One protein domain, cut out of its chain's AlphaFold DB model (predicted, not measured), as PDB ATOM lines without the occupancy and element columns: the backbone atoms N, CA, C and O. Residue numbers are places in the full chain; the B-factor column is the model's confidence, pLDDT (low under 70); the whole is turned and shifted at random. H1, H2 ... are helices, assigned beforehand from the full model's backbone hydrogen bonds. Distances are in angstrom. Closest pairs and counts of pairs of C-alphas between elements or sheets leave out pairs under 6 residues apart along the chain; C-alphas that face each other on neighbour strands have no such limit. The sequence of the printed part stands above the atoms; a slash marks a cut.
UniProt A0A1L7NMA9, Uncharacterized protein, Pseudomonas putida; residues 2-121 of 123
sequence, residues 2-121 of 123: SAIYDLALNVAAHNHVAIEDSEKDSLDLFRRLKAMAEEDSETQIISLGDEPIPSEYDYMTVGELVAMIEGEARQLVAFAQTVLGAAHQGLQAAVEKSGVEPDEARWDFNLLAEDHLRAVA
ATOM      1  N   SER A   2      82.505  70.228 332.962       88.62
ATOM      2  CA  SER A   2      83.029  71.035 331.847       88.62
ATOM      3  C   SER A   2      81.927  71.184 330.801       88.62
ATOM      4  O   SER A   2      81.381  70.176 330.372       88.62
ATOM      5  N   ALA A   3      81.613  72.410 330.384       90.25
ATOM      6  CA  ALA A   3      80.579  72.669 329.382       90.25
ATOM      7  C   ALA A   3      80.986  72.151 327.996       90.25
ATOM      8  O   ALA A   3      80.135  71.736 327.213       90.25
ATOM      9  N   ILE A   4      82.294  72.115 327.713       91.56
ATOM     10  CA  ILE A   4      82.837  71.465 326.516       91.56
ATOM     11  C   ILE A   4      82.567  69.957 326.566       91.56
ATOM     12  O   ILE A   4      82.140  69.378 325.569       91.56
ATOM     13  N   TYR A   5      82.786  69.320 327.722       93.25
ATOM     14  CA  TYR A   5      82.480  67.900 327.898       93.25
ATOM     15  C   TYR A   5      80.977  67.619 327.821       93.25
ATOM     16  O   TYR A   5      80.585  66.645 327.193       93.25
ATOM     17  N   ASP A   6      80.142  68.478 328.405       91.19
ATOM     18  CA  ASP A   6      78.686  68.319 328.365       91.19
ATOM     19  C   ASP A   6      78.161  68.396 326.921       91.19
ATOM     20  O   ASP A   6      77.385  67.539 326.502       91.19
ATOM     21  N   LEU A   7      78.650  69.352 326.118       91.44
ATOM     22  CA  LEU A   7      78.334  69.414 324.688       91.44
ATOM     23  C   LEU A   7      78.838  68.171 323.940       91.44
ATOM     24  O   LEU A   7      78.104  67.595 323.142       91.44
ATOM     25  N   ALA A   8      80.075  67.742 324.203       93.88
ATOM     26  CA  ALA A   8      80.643  66.551 323.578       93.88
ATOM     27  C   ALA A   8      79.827  65.289 323.898       93.88
ATOM     28  O   ALA A   8      79.620  64.453 323.024       93.88
ATOM     29  N   LEU A   9      79.337  65.171 325.133       93.50
ATOM     30  CA  LEU A   9      78.497  64.063 325.565       93.50
ATOM     31  C   LEU A   9      77.120  64.099 324.903       93.50
ATOM     32  O   LEU A   9      76.638  63.050 324.495       93.50
ATOM     33  N   ASN A  10      76.511  65.279 324.757       91.81
ATOM     34  CA  ASN A  10      75.239  65.425 324.044       91.81
ATOM     35  C   ASN A  10      75.367  64.983 322.584       91.81
ATOM     36  O   ASN A  10      74.547  64.203 322.110       91.81
ATOM     37  N   VAL A  11      76.417  65.440 321.896       91.88
ATOM     38  CA  VAL A  11      76.687  65.064 320.501       91.88
ATOM     39  C   VAL A  11      76.931  63.559 320.382       91.88
ATOM     40  O   VAL A  11      76.302  62.907 319.556       91.88
ATOM     41  N   ALA A  12      77.789  62.993 321.234       93.69
ATOM     42  CA  ALA A  12      78.083  61.561 321.215       93.69
ATOM     43  C   ALA A  12      76.842  60.711 321.537       93.69
ATOM     44  O   ALA A  12      76.599  59.700 320.886       93.69
ATOM     45  N   ALA A  13      76.029  61.124 322.514       92.50
ATOM     46  CA  ALA A  13      74.776  60.447 322.826       92.50
ATOM     47  C   ALA A  13      73.822  60.503 321.629       92.50
ATOM     48  O   ALA A  13      73.326  59.467 321.215       92.50
ATOM     49  N   HIS A  14      73.617  61.672 321.022       90.56
ATOM     50  CA  HIS A  14      72.722  61.810 319.873       90.56
ATOM     51  C   HIS A  14      73.159  60.985 318.654       90.56
ATOM     52  O   HIS A  14      72.313  60.439 317.954       90.56
ATOM     53  N   ASN A  15      74.467  60.812 318.440       89.62
ATOM     54  CA  ASN A  15      74.991  59.967 317.363       89.62
ATOM     55  C   ASN A  15      74.719  58.467 317.566       89.62
ATOM     56  O   ASN A  15      74.640  57.730 316.586       89.62
ATOM     57  N   HIS A  16      74.604  58.010 318.814       87.75
ATOM     58  CA  HIS A  16      74.515  56.584 319.144       87.75
ATOM     59  C   HIS A  16      73.157  56.151 319.692       87.75
ATOM     60  O   HIS A  16      72.835  54.966 319.653       87.75
ATOM     61  N   VAL A  17      72.357  57.071 320.225       85.62
ATOM     62  CA  VAL A  17      71.059  56.773 320.828       85.62
ATOM     63  C   VAL A  17      70.016  57.799 320.401       85.62
ATOM     64  O   VAL A  17      70.255  59.006 320.427       85.62
ATOM     65  N   ALA A  18      68.831  57.311 320.036       74.75
ATOM     66  CA  ALA A  18      67.683  58.125 319.651       74.75
ATOM     67  C   ALA A  18      68.011  59.159 318.551       74.75
ATOM     68  O   ALA A  18      67.690  60.336 318.679       74.75
ATOM     69  N   ILE A  19      68.684  58.715 317.477       69.81
ATOM     70  CA  ILE A  19      69.199  59.575 316.388       69.81
ATOM     71  C   ILE A  19      68.081  60.398 315.718       69.81
ATOM     72  O   ILE A  19      68.312  61.517 315.269       69.81
ATOM     73  N   GLU A  20      66.865  59.851 315.630       75.31
ATOM     74  CA  GLU A  20      65.719  60.530 315.006       75.31
ATOM     75  C   GLU A  20      64.942  61.450 315.971       75.31
ATOM     76  O   GLU A  20      64.077  62.207 315.526       75.31
ATOM     77  N   ASP A  21      65.259  61.411 317.268       77.62
ATOM     78  CA  ASP A  21      64.595  62.192 318.315       77.62
ATOM     79  C   ASP A  21      65.390  63.460 318.676       77.62
ATOM     80  O   ASP A  21      66.358  63.839 318.013       77.62
ATOM     81  N   SER A  22      64.961  64.195 319.708       83.56
ATOM     82  CA  SER A  22      65.665  65.410 320.118       83.56
ATOM     83  C   SER A  22      66.978  65.097 320.847       83.56
ATOM     84  O   SER A  22      67.092  64.091 321.544       83.56
ATOM     85  N   GLU A  23      67.949  66.018 320.793       84.88
ATOM     86  CA  GLU A  23      69.215  65.909 321.545       84.88
ATOM     87  C   GLU A  23      68.996  65.636 323.045       84.88
ATOM     88  O   GLU A  23      69.770  64.929 323.693       84.88
ATOM     89  N   LYS A  24      67.917  66.194 323.609       85.50
ATOM     90  CA  LYS A  24      67.541  65.976 325.005       85.50
ATOM     91  C   LYS A  24      67.113  64.530 325.252       85.50
ATOM     92  O   LYS A  24      67.521  63.960 326.262       85.50
ATOM     93  N   ASP A  25      66.323  63.957 324.352       87.69
ATOM     94  CA  ASP A  25      65.848  62.577 324.469       87.69
ATOM     95  C   ASP A  25      67.024  61.596 324.377       87.69
ATOM     96  O   ASP A  25      67.132  60.686 325.202       87.69
ATOM     97  N   SER A  26      67.973  61.848 323.468       89.94
ATOM     98  CA  SER A  26      69.227  61.091 323.370       89.94
ATOM     99  C   SER A  26      70.029  61.133 324.673       89.94
ATOM    100  O   SER A  26      70.482  60.101 325.174       89.94
ATOM    101  N   LEU A  27      70.187  62.317 325.269       90.75
ATOM    102  CA  LEU A  27      70.938  62.473 326.512       90.75
ATOM    103  C   LEU A  27      70.241  61.811 327.709       90.75
ATOM    104  O   LEU A  27      70.900  61.205 328.558       90.75
ATOM    105  N   ASP A  28      68.918  61.925 327.797       91.50
ATOM    106  CA  ASP A  28      68.136  61.299 328.861       91.50
ATOM    107  C   ASP A  28      68.158  59.767 328.732       91.50
ATOM    108  O   ASP A  28      68.321  59.074 329.741       91.50
ATOM    109  N   LEU A  29      68.104  59.219 327.513       92.62
ATOM    110  CA  LEU A  29      68.335  57.795 327.265       92.62
ATOM    111  C   LEU A  29      69.756  57.371 327.658       92.62
ATOM    112  O   LEU A  29      69.905  56.414 328.415       92.62
ATOM    113  N   PHE A  30      70.792  58.108 327.252       94.56
ATOM    114  CA  PHE A  30      72.165  57.822 327.679       94.56
ATOM    115  C   PHE A  30      72.296  57.774 329.211       94.56
ATOM    116  O   PHE A  30      72.910  56.858 329.754       94.56
ATOM    117  N   ARG A  31      71.691  58.725 329.936       94.44
ATOM    118  CA  ARG A  31      71.713  58.740 331.410       94.44
ATOM    119  C   ARG A  31      71.033  57.513 332.012       94.44
ATOM    120  O   ARG A  31      71.542  56.979 332.997       94.44
ATOM    121  N   ARG A  32      69.917  57.061 331.431       94.38
ATOM    122  CA  ARG A  32      69.252  55.814 331.841       94.38
ATOM    123  C   ARG A  32      70.160  54.608 331.604       94.38
ATOM    124  O   ARG A  32      70.374  53.843 332.535       94.38
ATOM    125  N   LEU A  33      70.758  54.491 330.417       94.75
ATOM    126  CA  LEU A  33      71.704  53.418 330.094       94.75
ATOM    127  C   LEU A  33      72.913  53.422 331.030       94.75
ATOM    128  O   LEU A  33      73.342  52.371 331.487       94.75
ATOM    129  N   LYS A  34      73.435  54.601 331.374       95.94
ATOM    130  CA  LYS A  34      74.537  54.735 332.328       95.94
ATOM    131  C   LYS A  34      74.156  54.242 333.723       95.94
ATOM    132  O   LYS A  34      74.915  53.480 334.309       95.94
ATOM    133  N   ALA A  35      72.987  54.630 334.231       96.19
ATOM    134  CA  ALA A  35      72.491  54.125 335.510       96.19
ATOM    135  C   ALA A  35      72.299  52.598 335.478       96.19
ATOM    136  O   ALA A  35      72.686  51.908 336.412       96.19
ATOM    137  N   MET A  36      71.786  52.058 334.368       94.81
ATOM    138  CA  MET A  36      71.672  50.610 334.175       94.81
ATOM    139  C   MET A  36      73.036  49.921 334.131       94.81
ATOM    140  O   MET A  36      73.192  48.873 334.741       94.81
ATOM    141  N   ALA A  37      74.040  50.510 333.475       95.50
ATOM    142  CA  ALA A  37      75.396  49.963 333.432       95.50
ATOM    143  C   ALA A  37      76.049  49.889 334.822       95.50
ATOM    144  O   ALA A  37      76.866  49.005 335.069       95.50
ATOM    145  N   GLU A  38      75.717  50.826 335.715       94.88
ATOM    146  CA  GLU A  38      76.186  50.828 337.106       94.88
ATOM    147  C   GLU A  38      75.548  49.700 337.938       94.88
ATOM    148  O   GLU A  38      76.167  49.220 338.889       94.88
ATOM    149  N   GLU A  39      74.339  49.262 337.575       94.56
ATOM    150  CA  GLU A  39      73.623  48.158 338.225       94.56
ATOM    151  C   GLU A  39      73.983  46.789 337.622       94.56
ATOM    152  O   GLU A  39      74.287  45.850 338.360       94.56
ATOM    153  N   ASP A  40      73.961  46.680 336.292       93.81
ATOM    154  CA  ASP A  40      74.298  45.484 335.521       93.81
ATOM    155  C   ASP A  40      74.798  45.852 334.111       93.81
ATOM    156  O   ASP A  40      74.035  46.016 333.154       93.81
ATOM    157  N   SER A  41      76.122  45.952 333.975       94.00
ATOM    158  CA  SER A  41      76.784  46.304 332.718       94.00
ATOM    159  C   SER A  41      76.646  45.258 331.615       94.00
ATOM    160  O   SER A  41      76.851  45.608 330.456       94.00
ATOM    161  N   GLU A  42      76.324  44.003 331.946       96.25
ATOM    162  CA  GLU A  42      76.325  42.870 331.007       96.25
ATOM    163  C   GLU A  42      74.972  42.664 330.311       96.25
ATOM    164  O   GLU A  42      74.852  41.827 329.412       96.25
ATOM    165  N   THR A  43      73.946  43.432 330.692       96.06
ATOM    166  CA  THR A  43      72.646  43.408 330.014       96.06
ATOM    167  C   THR A  43      72.830  43.729 328.530       96.06
ATOM    168  O   THR A  43      73.428  44.745 328.185       96.06
ATOM    169  N   GLN A  44      72.314  42.882 327.637       96.38
ATOM    170  CA  GLN A  44      72.376  43.130 326.194       96.38
ATOM    171  C   GLN A  44      71.337  44.164 325.763       96.38
ATOM    172  O   GLN A  44      70.195  44.110 326.224       96.38
ATOM    173  N   ILE A  45      71.696  45.037 324.820       95.00
ATOM    174  CA  ILE A  45      70.804  46.080 324.287       95.00
ATOM    175  C   ILE A  45      69.497  45.495 323.744       95.00
ATOM    176  O   ILE A  45      68.428  46.003 324.069       95.00
ATOM    177  N   ILE A  46      69.542  44.368 323.027       94.06
ATOM    178  CA  ILE A  46      68.333  43.695 322.520       94.06
ATOM    179  C   ILE A  46      67.335  43.305 323.626       94.06
ATOM    180  O   ILE A  46      66.140  43.157 323.377       94.06
ATOM    181  N   SER A  47      67.803  43.143 324.869       93.88
ATOM    182  CA  SER A  47      66.944  42.811 326.015       93.88
ATOM    183  C   SER A  47      66.154  44.016 326.530       93.88
ATOM    184  O   SER A  47      65.209  43.834 327.297       93.88
ATOM    185  N   LEU A  48      66.522  45.230 326.110       90.06
ATOM    186  CA  LEU A  48      65.840  46.475 326.461       90.06
ATOM    187  C   LEU A  48      64.548  46.688 325.656       90.06
ATOM    188  O   LEU A  48      63.730  47.526 326.028       90.06
ATOM    189  N   GLY A  49      64.327  45.899 324.599       86.56
ATOM    190  CA  GLY A  49      63.119  45.961 323.781       86.56
ATOM    191  C   GLY A  49      63.085  47.200 322.886       86.56
ATOM    192  O   GLY A  49      64.068  47.505 322.221       86.56
ATOM    193  N   ASP A  50      61.952  47.902 322.875       84.00
ATOM    194  CA  ASP A  50      61.662  49.016 321.958       84.00
ATOM    195  C   ASP A  50      62.326  50.353 322.366       84.00
ATOM    196  O   ASP A  50      61.778  51.427 322.112       84.00
ATOM    197  N   GLU A  51      63.485  50.326 323.033       85.81
ATOM    198  CA  GLU A  51      64.258  51.559 323.230       85.81
ATOM    199  C   GLU A  51      64.728  52.086 321.860       85.81
ATOM    200  O   GLU A  51      65.073  51.286 320.987       85.81
ATOM    201  N   PRO A  52      64.777  53.415 321.642       86.00
ATOM    202  CA  PRO A  52      65.160  54.021 320.365       86.00
ATOM    203  C   PRO A  52      66.683  53.961 320.150       86.00
ATOM    204  O   PRO A  52      67.351  54.959 319.887       86.00
ATOM    205  N   ILE A  53      67.262  52.776 320.306       89.94
ATOM    206  CA  ILE A  53      68.673  52.483 320.101       89.94
ATOM    207  C   ILE A  53      68.799  51.831 318.718       89.94
ATOM    208  O   ILE A  53      68.046  50.904 318.414       89.94
ATOM    209  N   PRO A  54      69.716  52.296 317.855       90.69
ATOM    210  CA  PRO A  54      69.956  51.672 316.561       90.69
ATOM    211  C   PRO A  54      70.229  50.168 316.682       90.69
ATOM    212  O   PRO A  54      71.059  49.739 317.484       90.69
ATOM    213  N   SER A  55      69.589  49.368 315.824       90.38
ATOM    214  CA  SER A  55      69.673  47.897 315.863       90.38
ATOM    215  C   SER A  55      71.082  47.341 315.615       90.38
ATOM    216  O   SER A  55      71.353  46.164 315.834       90.38
ATOM    217  N   GLU A  56      72.010  48.166 315.125       92.06
ATOM    218  CA  GLU A  56      73.425  47.792 315.008       92.06
ATOM    219  C   GLU A  56      74.089  47.514 316.367       92.06
ATOM    220  O   GLU A  56      75.094  46.802 316.413       92.06
ATOM    221  N   TYR A  57      73.504  48.001 317.467       93.31
ATOM    222  CA  TYR A  57      74.003  47.801 318.827       93.31
ATOM    223  C   TYR A  57      73.328  46.648 319.580       93.31
ATOM    224  O   TYR A  57      73.712  46.382 320.714       93.31
ATOM    225  N   ASP A  58      72.378  45.922 318.975       93.50
ATOM    226  CA  ASP A  58      71.558  44.884 319.633       93.50
ATOM    227  C   ASP A  58      72.366  43.866 320.459       93.50
ATOM    228  O   ASP A  58      71.941  43.440 321.536       93.50
ATOM    229  N   TYR A  59      73.536  43.471 319.954       94.81
ATOM    230  CA  TYR A  59      74.390  42.455 320.574       94.81
ATOM    231  C   TYR A  59      75.449  43.014 321.526       94.81
ATOM    232  O   TYR A  59      76.149  42.224 322.164       94.81
ATOM    233  N   MET A  60      75.578  44.337 321.614       96.62
ATOM    234  CA  MET A  60      76.437  44.970 322.606       96.62
ATOM    235  C   MET A  60      75.800  44.881 323.986       96.62
ATOM    236  O   MET A  60      74.576  44.791 324.132       96.62
ATOM    237  N   THR A  61      76.634  44.934 325.014       97.56
ATOM    238  CA  THR A  61      76.144  45.166 326.369       97.56
ATOM    239  C   THR A  61      75.865  46.653 326.596       97.56
ATOM    240  O   THR A  61      76.424  47.532 325.932       97.56
ATOM    241  N   VAL A  62      75.007  46.958 327.570       96.50
ATOM    242  CA  VAL A  62      74.752  48.329 328.026       96.50
ATOM    243  C   VAL A  62      76.063  49.001 328.447       96.50
ATOM    244  O   VAL A  62      76.300  50.158 328.098       96.50
ATOM    245  N   GLY A  63      76.951  48.270 329.129       97.19
ATOM    246  CA  GLY A  63      78.270  48.769 329.514       97.19
ATOM    247  C   GLY A  63      79.153  49.130 328.319       97.19
ATOM    248  O   GLY A  63      79.791  50.184 328.327       97.19
ATOM    249  N   GLU A  64      79.168  48.301 327.271       97.69
ATOM    250  CA  GLU A  64      79.926  48.571 326.044       97.69
ATOM    251  C   GLU A  64      79.411  49.814 325.312       97.69
ATOM    252  O   GLU A  64      80.214  50.656 324.901       97.69
ATOM    253  N   LEU A  65      78.088  49.968 325.185       96.56
ATOM    254  CA  LEU A  65      77.487  51.127 324.519       96.56
ATOM    255  C   LEU A  65      77.761  52.425 325.293       96.56
ATOM    256  O   LEU A  65      78.172  53.427 324.708       96.56
ATOM    257  N   VAL A  66      77.617  52.404 326.622       97.00
ATOM    258  CA  VAL A  66      77.951  53.556 327.476       97.00
ATOM    259  C   VAL A  66      79.435  53.913 327.355       97.00
ATOM    260  O   VAL A  66      79.776  55.086 327.187       97.00
ATOM    261  N   ALA A  67      80.326  52.919 327.386       96.94
ATOM    262  CA  ALA A  67      81.764  53.142 327.252       96.94
ATOM    263  C   ALA A  67      82.147  53.718 325.879       96.94
ATOM    264  O   ALA A  67      83.054  54.554 325.806       96.94
ATOM    265  N   MET A  68      81.458  53.299 324.813       96.62
ATOM    266  CA  MET A  68      81.620  53.835 323.461       96.62
ATOM    267  C   MET A  68      81.244  55.316 323.407       96.62
ATOM    268  O   MET A  68      82.081  56.131 323.019       96.62
ATOM    269  N   ILE A  69      80.053  55.676 323.898       96.06
ATOM    270  CA  ILE A  69      79.560  57.062 323.922       96.06
ATOM    271  C   ILE A  69      80.499  57.965 324.727       96.06
ATOM    272  O   ILE A  69      80.926  59.021 324.257       96.06
ATOM    273  N   GLU A  70      80.887  57.550 325.934       96.31
ATOM    274  CA  GLU A  70      81.831  58.330 326.739       96.31
ATOM    275  C   GLU A  70      83.234  58.381 326.113       96.31
ATOM    276  O   GLU A  70      83.978  59.349 326.301       96.31
ATOM    277  N   GLY A  71      83.624  57.333 325.388       96.81
ATOM    278  CA  GLY A  71      84.859  57.273 324.616       96.81
ATOM    279  C   GLY A  71      84.892  58.327 323.516       96.81
ATOM    280  O   GLY A  71      85.857  59.093 323.450       96.81
ATOM    281  N   GLU A  72      83.834  58.409 322.713       96.38
ATOM    282  CA  GLU A  72      83.677  59.423 321.668       96.38
ATOM    283  C   GLU A  72      83.636  60.833 322.263       96.38
ATOM    284  O   GLU A  72      84.390  61.703 321.825       96.38
ATOM    285  N   ALA A  73      82.872  61.053 323.339       95.81
ATOM    286  CA  ALA A  73      82.833  62.344 324.022       95.81
ATOM    287  C   ALA A  73      84.238  62.802 324.465       95.81
ATOM    288  O   ALA A  73      84.633  63.947 324.236       95.81
ATOM    289  N   ARG A  74      85.055  61.900 325.034       96.81
ATOM    290  CA  ARG A  74      86.453  62.205 325.395       96.81
ATOM    291  C   ARG A  74      87.315  62.548 324.178       96.81
ATOM    292  O   ARG A  74      88.151  63.447 324.270       96.81
ATOM    293  N   GLN A  75      87.125  61.861 323.051       96.44
ATOM    294  CA  GLN A  75      87.842  62.160 321.807       96.44
ATOM    295  C   GLN A  75      87.454  63.531 321.244       96.44
ATOM    296  O   GLN A  75      88.338  64.292 320.848       96.44
ATOM    297  N   LEU A  76      86.166  63.884 321.278       95.56
ATOM    298  CA  LEU A  76      85.674  65.202 320.877       95.56
ATOM    299  C   LEU A  76      86.265  66.315 321.751       95.56
ATOM    300  O   LEU A  76      86.713  67.334 321.223       95.56
ATOM    301  N   VAL A  77      86.355  66.111 323.071       95.19
ATOM    302  CA  VAL A  77      87.022  67.072 323.968       95.19
ATOM    303  C   VAL A  77      88.504  67.216 323.633       95.19
ATOM    304  O   VAL A  77      88.997  68.339 323.527       95.19
ATOM    305  N   ALA A  78      89.223  66.108 323.428       94.94
ATOM    306  CA  ALA A  78      90.639  66.155 323.066       94.94
ATOM    307  C   ALA A  78      90.863  66.886 321.726       94.94
ATOM    308  O   ALA A  78      91.794  67.688 321.589       94.94
ATOM    309  N   PHE A  79      89.979  66.657 320.752       94.19
ATOM    310  CA  PHE A  79      89.976  67.383 319.486       94.19
ATOM    311  C   PHE A  79      89.736  68.884 319.695       94.19
ATOM    312  O   PHE A  79      90.537  69.695 319.228       94.19
ATOM    313  N   ALA A  80      88.700  69.267 320.448       92.69
ATOM    314  CA  ALA A  80      88.393  70.667 320.737       92.69
ATOM    315  C   ALA A  80      89.573  71.379 321.417       92.69
ATOM    316  O   ALA A  80      89.979  72.457 320.985       92.69
ATOM    317  N   GLN A  81      90.192  70.743 322.414       92.94
ATOM    318  CA  GLN A  81      91.379  71.272 323.095       92.94
ATOM    319  C   GLN A  81      92.571  71.446 322.144       92.94
ATOM    320  O   GLN A  81      93.288  72.443 322.234       92.94
ATOM    321  N   THR A  82      92.763  70.521 321.200       94.50
ATOM    322  CA  THR A  82      93.811  70.636 320.173       94.50
ATOM    323  C   THR A  82      93.574  71.850 319.272       94.50
ATOM    324  O   THR A  82      94.501  72.616 319.005       94.50
ATOM    325  N   VAL A  83      92.330  72.064 318.835       94.38
ATOM    326  CA  VAL A  83      91.962  73.209 317.990       94.38
ATOM    327  C   VAL A  83      92.110  74.529 318.748       94.38
ATOM    328  O   VAL A  83      92.707  75.467 318.217       94.38
ATOM    329  N   LEU A  84      91.631  74.606 319.993       92.56
ATOM    330  CA  LEU A  84      91.763  75.804 320.830       92.56
ATOM    331  C   LEU A  84      93.234  76.133 321.111       92.56
ATOM    332  O   LEU A  84      93.626  77.297 321.023       92.56
ATOM    333  N   GLY A  85      94.066  75.118 321.358       91.50
ATOM    334  CA  GLY A  85      95.511  75.281 321.513       91.50
ATOM    335  C   GLY A  85      96.182  75.834 320.254       91.50
ATOM    336  O   GLY A  85      96.957  76.787 320.337       91.50
ATOM    337  N   ALA A  86      95.847  75.301 319.076       92.94
ATOM    338  CA  ALA A  86      96.369  75.805 317.805       92.94
ATOM    339  C   ALA A  86      95.918  77.249 317.521       92.94
ATOM    340  O   ALA A  86      96.713  78.073 317.064       92.94
ATOM    341  N   ALA A  87      94.661  77.580 317.828       90.88
ATOM    342  CA  ALA A  87      94.133  78.934 317.689       90.88
ATOM    343  C   ALA A  87      94.850  79.925 318.622       90.88
ATOM    344  O   ALA A  87      95.210  81.021 318.192       90.88
ATOM    345  N   HIS A  88      95.120  79.520 319.866       90.25
ATOM    346  CA  HIS A  88      95.879  80.319 320.826       90.25
ATOM    347  C   HIS A  88      97.317  80.572 320.342       90.25
ATOM    348  O   HIS A  88      97.764  81.717 320.313       90.25
ATOM    349  N   GLN A  89      98.016  79.534 319.869       89.06
ATOM    350  CA  GLN A  89      99.367  79.667 319.302       89.06
ATOM    351  C   GLN A  89      99.396  80.584 318.071       89.06
ATOM    352  O   GLN A  89     100.289  81.422 317.931       89.06
ATOM    353  N   GLY A  90      98.406  80.461 317.181       89.75
ATOM    354  CA  GLY A  90      98.272  81.331 316.015       89.75
ATOM    355  C   GLY A  90      98.067  82.800 316.394       89.75
ATOM    356  O   GLY A  90      98.668  83.682 315.776       89.75
ATOM    357  N   LEU A  91      97.268  83.066 317.436       88.25
ATOM    358  CA  LEU A  91      97.073  84.416 317.961       88.25
ATOM    359  C   LEU A  91      98.368  84.979 318.563       88.25
ATOM    360  O   LEU A  91      98.744  86.098 318.220       88.25
ATOM    361  N   GLN A  92      99.071  84.208 319.399       86.81
ATOM    362  CA  GLN A  92     100.346  84.627 319.995       86.81
ATOM    363  C   GLN A  92     101.367  85.028 318.922       86.81
ATOM    364  O   GLN A  92     101.913  86.129 318.969       86.81
ATOM    365  N   ALA A  93     101.544  84.201 317.887       87.56
ATOM    366  CA  ALA A  93     102.459  84.500 316.787       87.56
ATOM    367  C   ALA A  93     102.074  85.780 316.014       87.56
ATOM    368  O   ALA A  93     102.940  86.538 315.563       87.56
ATOM    369  N   ALA A  94     100.774  86.046 315.845       87.31
ATOM    370  CA  ALA A  94     100.294  87.262 315.189       87.31
ATOM    371  C   ALA A  94     100.560  88.516 316.038       87.31
ATOM    372  O   ALA A  94     100.972  89.552 315.505       87.31
ATOM    373  N   VAL A  95     100.364  88.408 317.352       87.38
ATOM    374  CA  VAL A  95     100.581  89.480 318.330       87.38
ATOM    375  C   VAL A  95     102.057  89.850 318.394       87.38
ATOM    376  O   VAL A  95     102.386  91.018 318.176       87.38
ATOM    377  N   GLU A  96     102.943  88.864 318.563       84.00
ATOM    378  CA  GLU A  96     104.399  89.058 318.570       84.00
ATOM    379  C   GLU A  96     104.876  89.788 317.309       84.00
ATOM    380  O   GLU A  96     105.645  90.748 317.382       84.00
ATOM    381  N   LYS A  97     104.360  89.394 316.138       85.69
ATOM    382  CA  LYS A  97     104.687  90.038 314.860       85.69
ATOM    383  C   LYS A  97     104.191  91.486 314.770       85.69
ATOM    384  O   LYS A  97     104.800  92.298 314.075       85.69
ATOM    385  N   SER A  98     103.070  91.797 315.414       83.81
ATOM    386  CA  SER A  98     102.436  93.120 315.370       83.81
ATOM    387  C   SER A  98     102.991  94.116 316.395       83.81
ATOM    388  O   SER A  98     102.732  95.311 316.266       83.81
ATOM    389  N   GLY A  99     103.753  93.649 317.392       77.56
ATOM    390  CA  GLY A  99     104.245  94.480 318.495       77.56
ATOM    391  C   GLY A  99     103.152  94.923 319.475       77.56
ATOM    392  O   GLY A  99     103.369  95.851 320.250       77.56
ATOM    393  N   VAL A 100     101.975  94.290 319.419       80.44
ATOM    394  CA  VAL A 100     100.894  94.479 320.394       80.44
ATOM    395  C   VAL A 100     101.273  93.763 321.688       80.44
ATOM    396  O   VAL A 100     101.837  92.672 321.657       80.44
ATOM    397  N   GLU A 101     100.973  94.380 322.828       77.81
ATOM    398  CA  GLU A 101     101.228  93.780 324.135       77.81
ATOM    399  C   GLU A 101     100.270  92.591 324.361       77.81
ATOM    400  O   GLU A 101      99.056  92.757 324.187       77.81
ATOM    401  N   PRO A 102     100.772  91.387 324.698       70.00
ATOM    402  CA  PRO A 102      99.921  90.239 324.974       70.00
ATOM    403  C   PRO A 102      99.041  90.469 326.204       70.00
ATOM    404  O   PRO A 102      99.538  90.854 327.259       70.00
ATOM    405  N   ASP A 103      97.746  90.172 326.092       76.38
ATOM    406  CA  ASP A 103      96.834  90.118 327.240       76.38
ATOM    407  C   ASP A 103      96.473  88.655 327.524       76.38
ATOM    408  O   ASP A 103      95.417  88.153 327.133       76.38
ATOM    409  N   GLU A 104      97.406  87.943 328.162       68.94
ATOM    410  CA  GLU A 104      97.319  86.496 328.394       68.94
ATOM    411  C   GLU A 104      96.062  86.094 329.182       68.94
ATOM    412  O   GLU A 104      95.461  85.057 328.901       68.94
ATOM    413  N   ALA A 105      95.609  86.939 330.113       67.38
ATOM    414  CA  ALA A 105      94.427  86.677 330.933       67.38
ATOM    415  C   ALA A 105      93.116  86.733 330.129       67.38
ATOM    416  O   ALA A 105      92.138  86.085 330.500       67.38
ATOM    417  N   ARG A 106      93.077  87.484 329.020       70.31
ATOM    418  CA  ARG A 106      91.910  87.544 328.123       70.31
ATOM    419  C   ARG A 106      91.944  86.487 327.024       70.31
ATOM    420  O   ARG A 106      90.954  86.361 326.308       70.31
ATOM    421  N   TRP A 107      93.051  85.764 326.853       79.12
ATOM    422  CA  TRP A 107      93.257  84.828 325.738       79.12
ATOM    423  C   TRP A 107      93.259  83.361 326.153       79.12
ATOM    424  O   TRP A 107      93.651  82.503 325.357       79.12
ATOM    425  N   ASP A 108      92.778  83.047 327.354       85.88
ATOM    426  CA  ASP A 108      92.450  81.669 327.703       85.88
ATOM    427  C   ASP A 108      91.224  81.214 326.894       85.88
ATOM    428  O   ASP A 108      90.068  81.389 327.277       85.88
ATOM    429  N   PHE A 109      91.493  80.652 325.719       85.94
ATOM    430  CA  PHE A 109      90.466  80.215 324.781       85.94
ATOM    431  C   PHE A 109      89.655  79.031 325.309       85.94
ATOM    432  O   PHE A 109      88.500  78.878 324.913       85.94
ATOM    433  N   ASN A 110      90.213  78.230 326.224       88.00
ATOM    434  CA  ASN A 110      89.446  77.186 326.897       88.00
ATOM    435  C   ASN A 110      88.422  77.814 327.841       88.00
ATOM    436  O   ASN A 110      87.249  77.452 327.783       88.00
ATOM    437  N   LEU A 111      88.837  78.785 328.662       88.50
ATOM    438  CA  LEU A 111      87.925  79.503 329.555       88.50
ATOM    439  C   LEU A 111      86.839  80.251 328.770       88.50
ATOM    440  O   LEU A 111      85.663  80.156 329.110       88.50
ATOM    441  N   LEU A 112      87.213  80.933 327.683       89.69
ATOM    442  CA  LEU A 112      86.258  81.634 326.819       89.69
ATOM    443  C   LEU A 112      85.233  80.685 326.186       89.69
ATOM    444  O   LEU A 112      84.047  81.013 326.140       89.69
ATOM    445  N   ALA A 113      85.674  79.521 325.702       89.81
ATOM    446  CA  ALA A 113      84.778  78.518 325.140       89.81
ATOM    447  C   ALA A 113      83.833  77.950 326.211       89.81
ATOM    448  O   ALA A 113      82.629  77.864 325.982       89.81
ATOM    449  N   GLU A 114      84.357  77.623 327.395       93.00
ATOM    450  CA  GLU A 114      83.564  77.168 328.541       93.00
ATOM    451  C   GLU A 114      82.484  78.184 328.935       93.00
ATOM    452  O   GLU A 114      81.316  77.822 329.074       93.00
ATOM    453  N   ASP A 115      82.844  79.458 329.084       91.75
ATOM    454  CA  ASP A 115      81.904  80.503 329.494       91.75
ATOM    455  C   ASP A 115      80.845  80.781 328.424       91.75
ATOM    456  O   ASP A 115      79.666  80.944 328.749       91.75
ATOM    457  N   HIS A 116      81.235  80.773 327.145       90.44
ATOM    458  CA  HIS A 116      80.289  80.917 326.042       90.44
ATOM    459  C   HIS A 116      79.268  79.775 326.020       90.44
ATOM    460  O   HIS A 116      78.066  80.028 325.967       90.44
ATOM    461  N   LEU A 117      79.729  78.526 326.118       90.88
ATOM    462  CA  LEU A 117      78.851  77.356 326.103       90.88
ATOM    463  C   LEU A 117      77.884  77.353 327.290       90.88
ATOM    464  O   LEU A 117      76.699  77.077 327.112       90.88
ATOM    465  N   ARG A 118      78.349  77.731 328.488       89.25
ATOM    466  CA  ARG A 118      77.467  77.884 329.657       89.25
ATOM    467  C   ARG A 118      76.406  78.955 329.444       89.25
ATOM    468  O   ARG A 118      75.269  78.751 329.846       89.25
ATOM    469  N   ALA A 119      76.763  80.083 328.833       88.25
ATOM    470  CA  ALA A 119      75.810  81.156 328.565       88.25
ATOM    471  C   ALA A 119      74.722  80.723 327.570       88.25
ATOM    472  O   ALA A 119      73.558  81.067 327.754       88.25
ATOM    473  N   VAL A 120      75.086  79.944 326.547       85.06
ATOM    474  CA  VAL A 120      74.132  79.437 325.548       85.06
ATOM    475  C   VAL A 120      73.238  78.334 326.123       85.06
ATOM    476  O   VAL A 120      72.060  78.304 325.806       85.06
ATOM    477  N   ALA A 121      73.746  77.481 327.019       72.44
ATOM    478  CA  ALA A 121      72.968  76.395 327.629       72.44
ATOM    479  C   ALA A 121      71.864  76.853 328.612       72.44
ATOM    480  O   ALA A 121      71.039  76.042 329.030       72.44
TER     481      ALA A 121
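Overview. This is residues 2 to 121 of the 123 residues of an uncharacterized protein of Pseudomonas putida (UniProt A0A1L7NMA9). One very long helix, H4, makes most of a rod's length; shorter helices H2, H1 and H5 pack on one side of it at steep angles, and tiny H3 is near its beginning. The 120 printed residues have five named helices, H1 to H5 in chain order, and no named strand: all helix, loose, radius of gyration of the C-alphas 19.1 A, spans 64 by 25 by 23 A.

Along the chain. H4, residues 62 to 98, runs 54.2 A from C-alpha 62 at (74.752, 48.329, 328.026) to C-alpha 98 at (102.436, 93.120, 315.370). H1 is residues 3 to 16, 20.0 A; H2 23 to 39, 24.8 A; H3 45 to 48, 5.4 A; H5 109 to 121, 18.1 A.

Arrangement. H4, with residues 69 to 77 alone, touches H1, closest C-alphas Ala 73 and Ala 8, 4.8 A, at a steep tilt of 46 degrees. H4 touches H2 at Gly 63 and Ala 37, closest C-alphas, 5.0 A. H4 touches H5 at Leu 84 and Phe 109, closest C-alphas, 6.1 A. H1, H2, H4 and H5 have every O i to N i+4 pair within hydrogen-bond range; H3 is too short for one.

Size, cuts and confidence. The printed part has no cut. The link from H3 to H4 is long. Residues 19, 104 and 105 have pLDDT under 70.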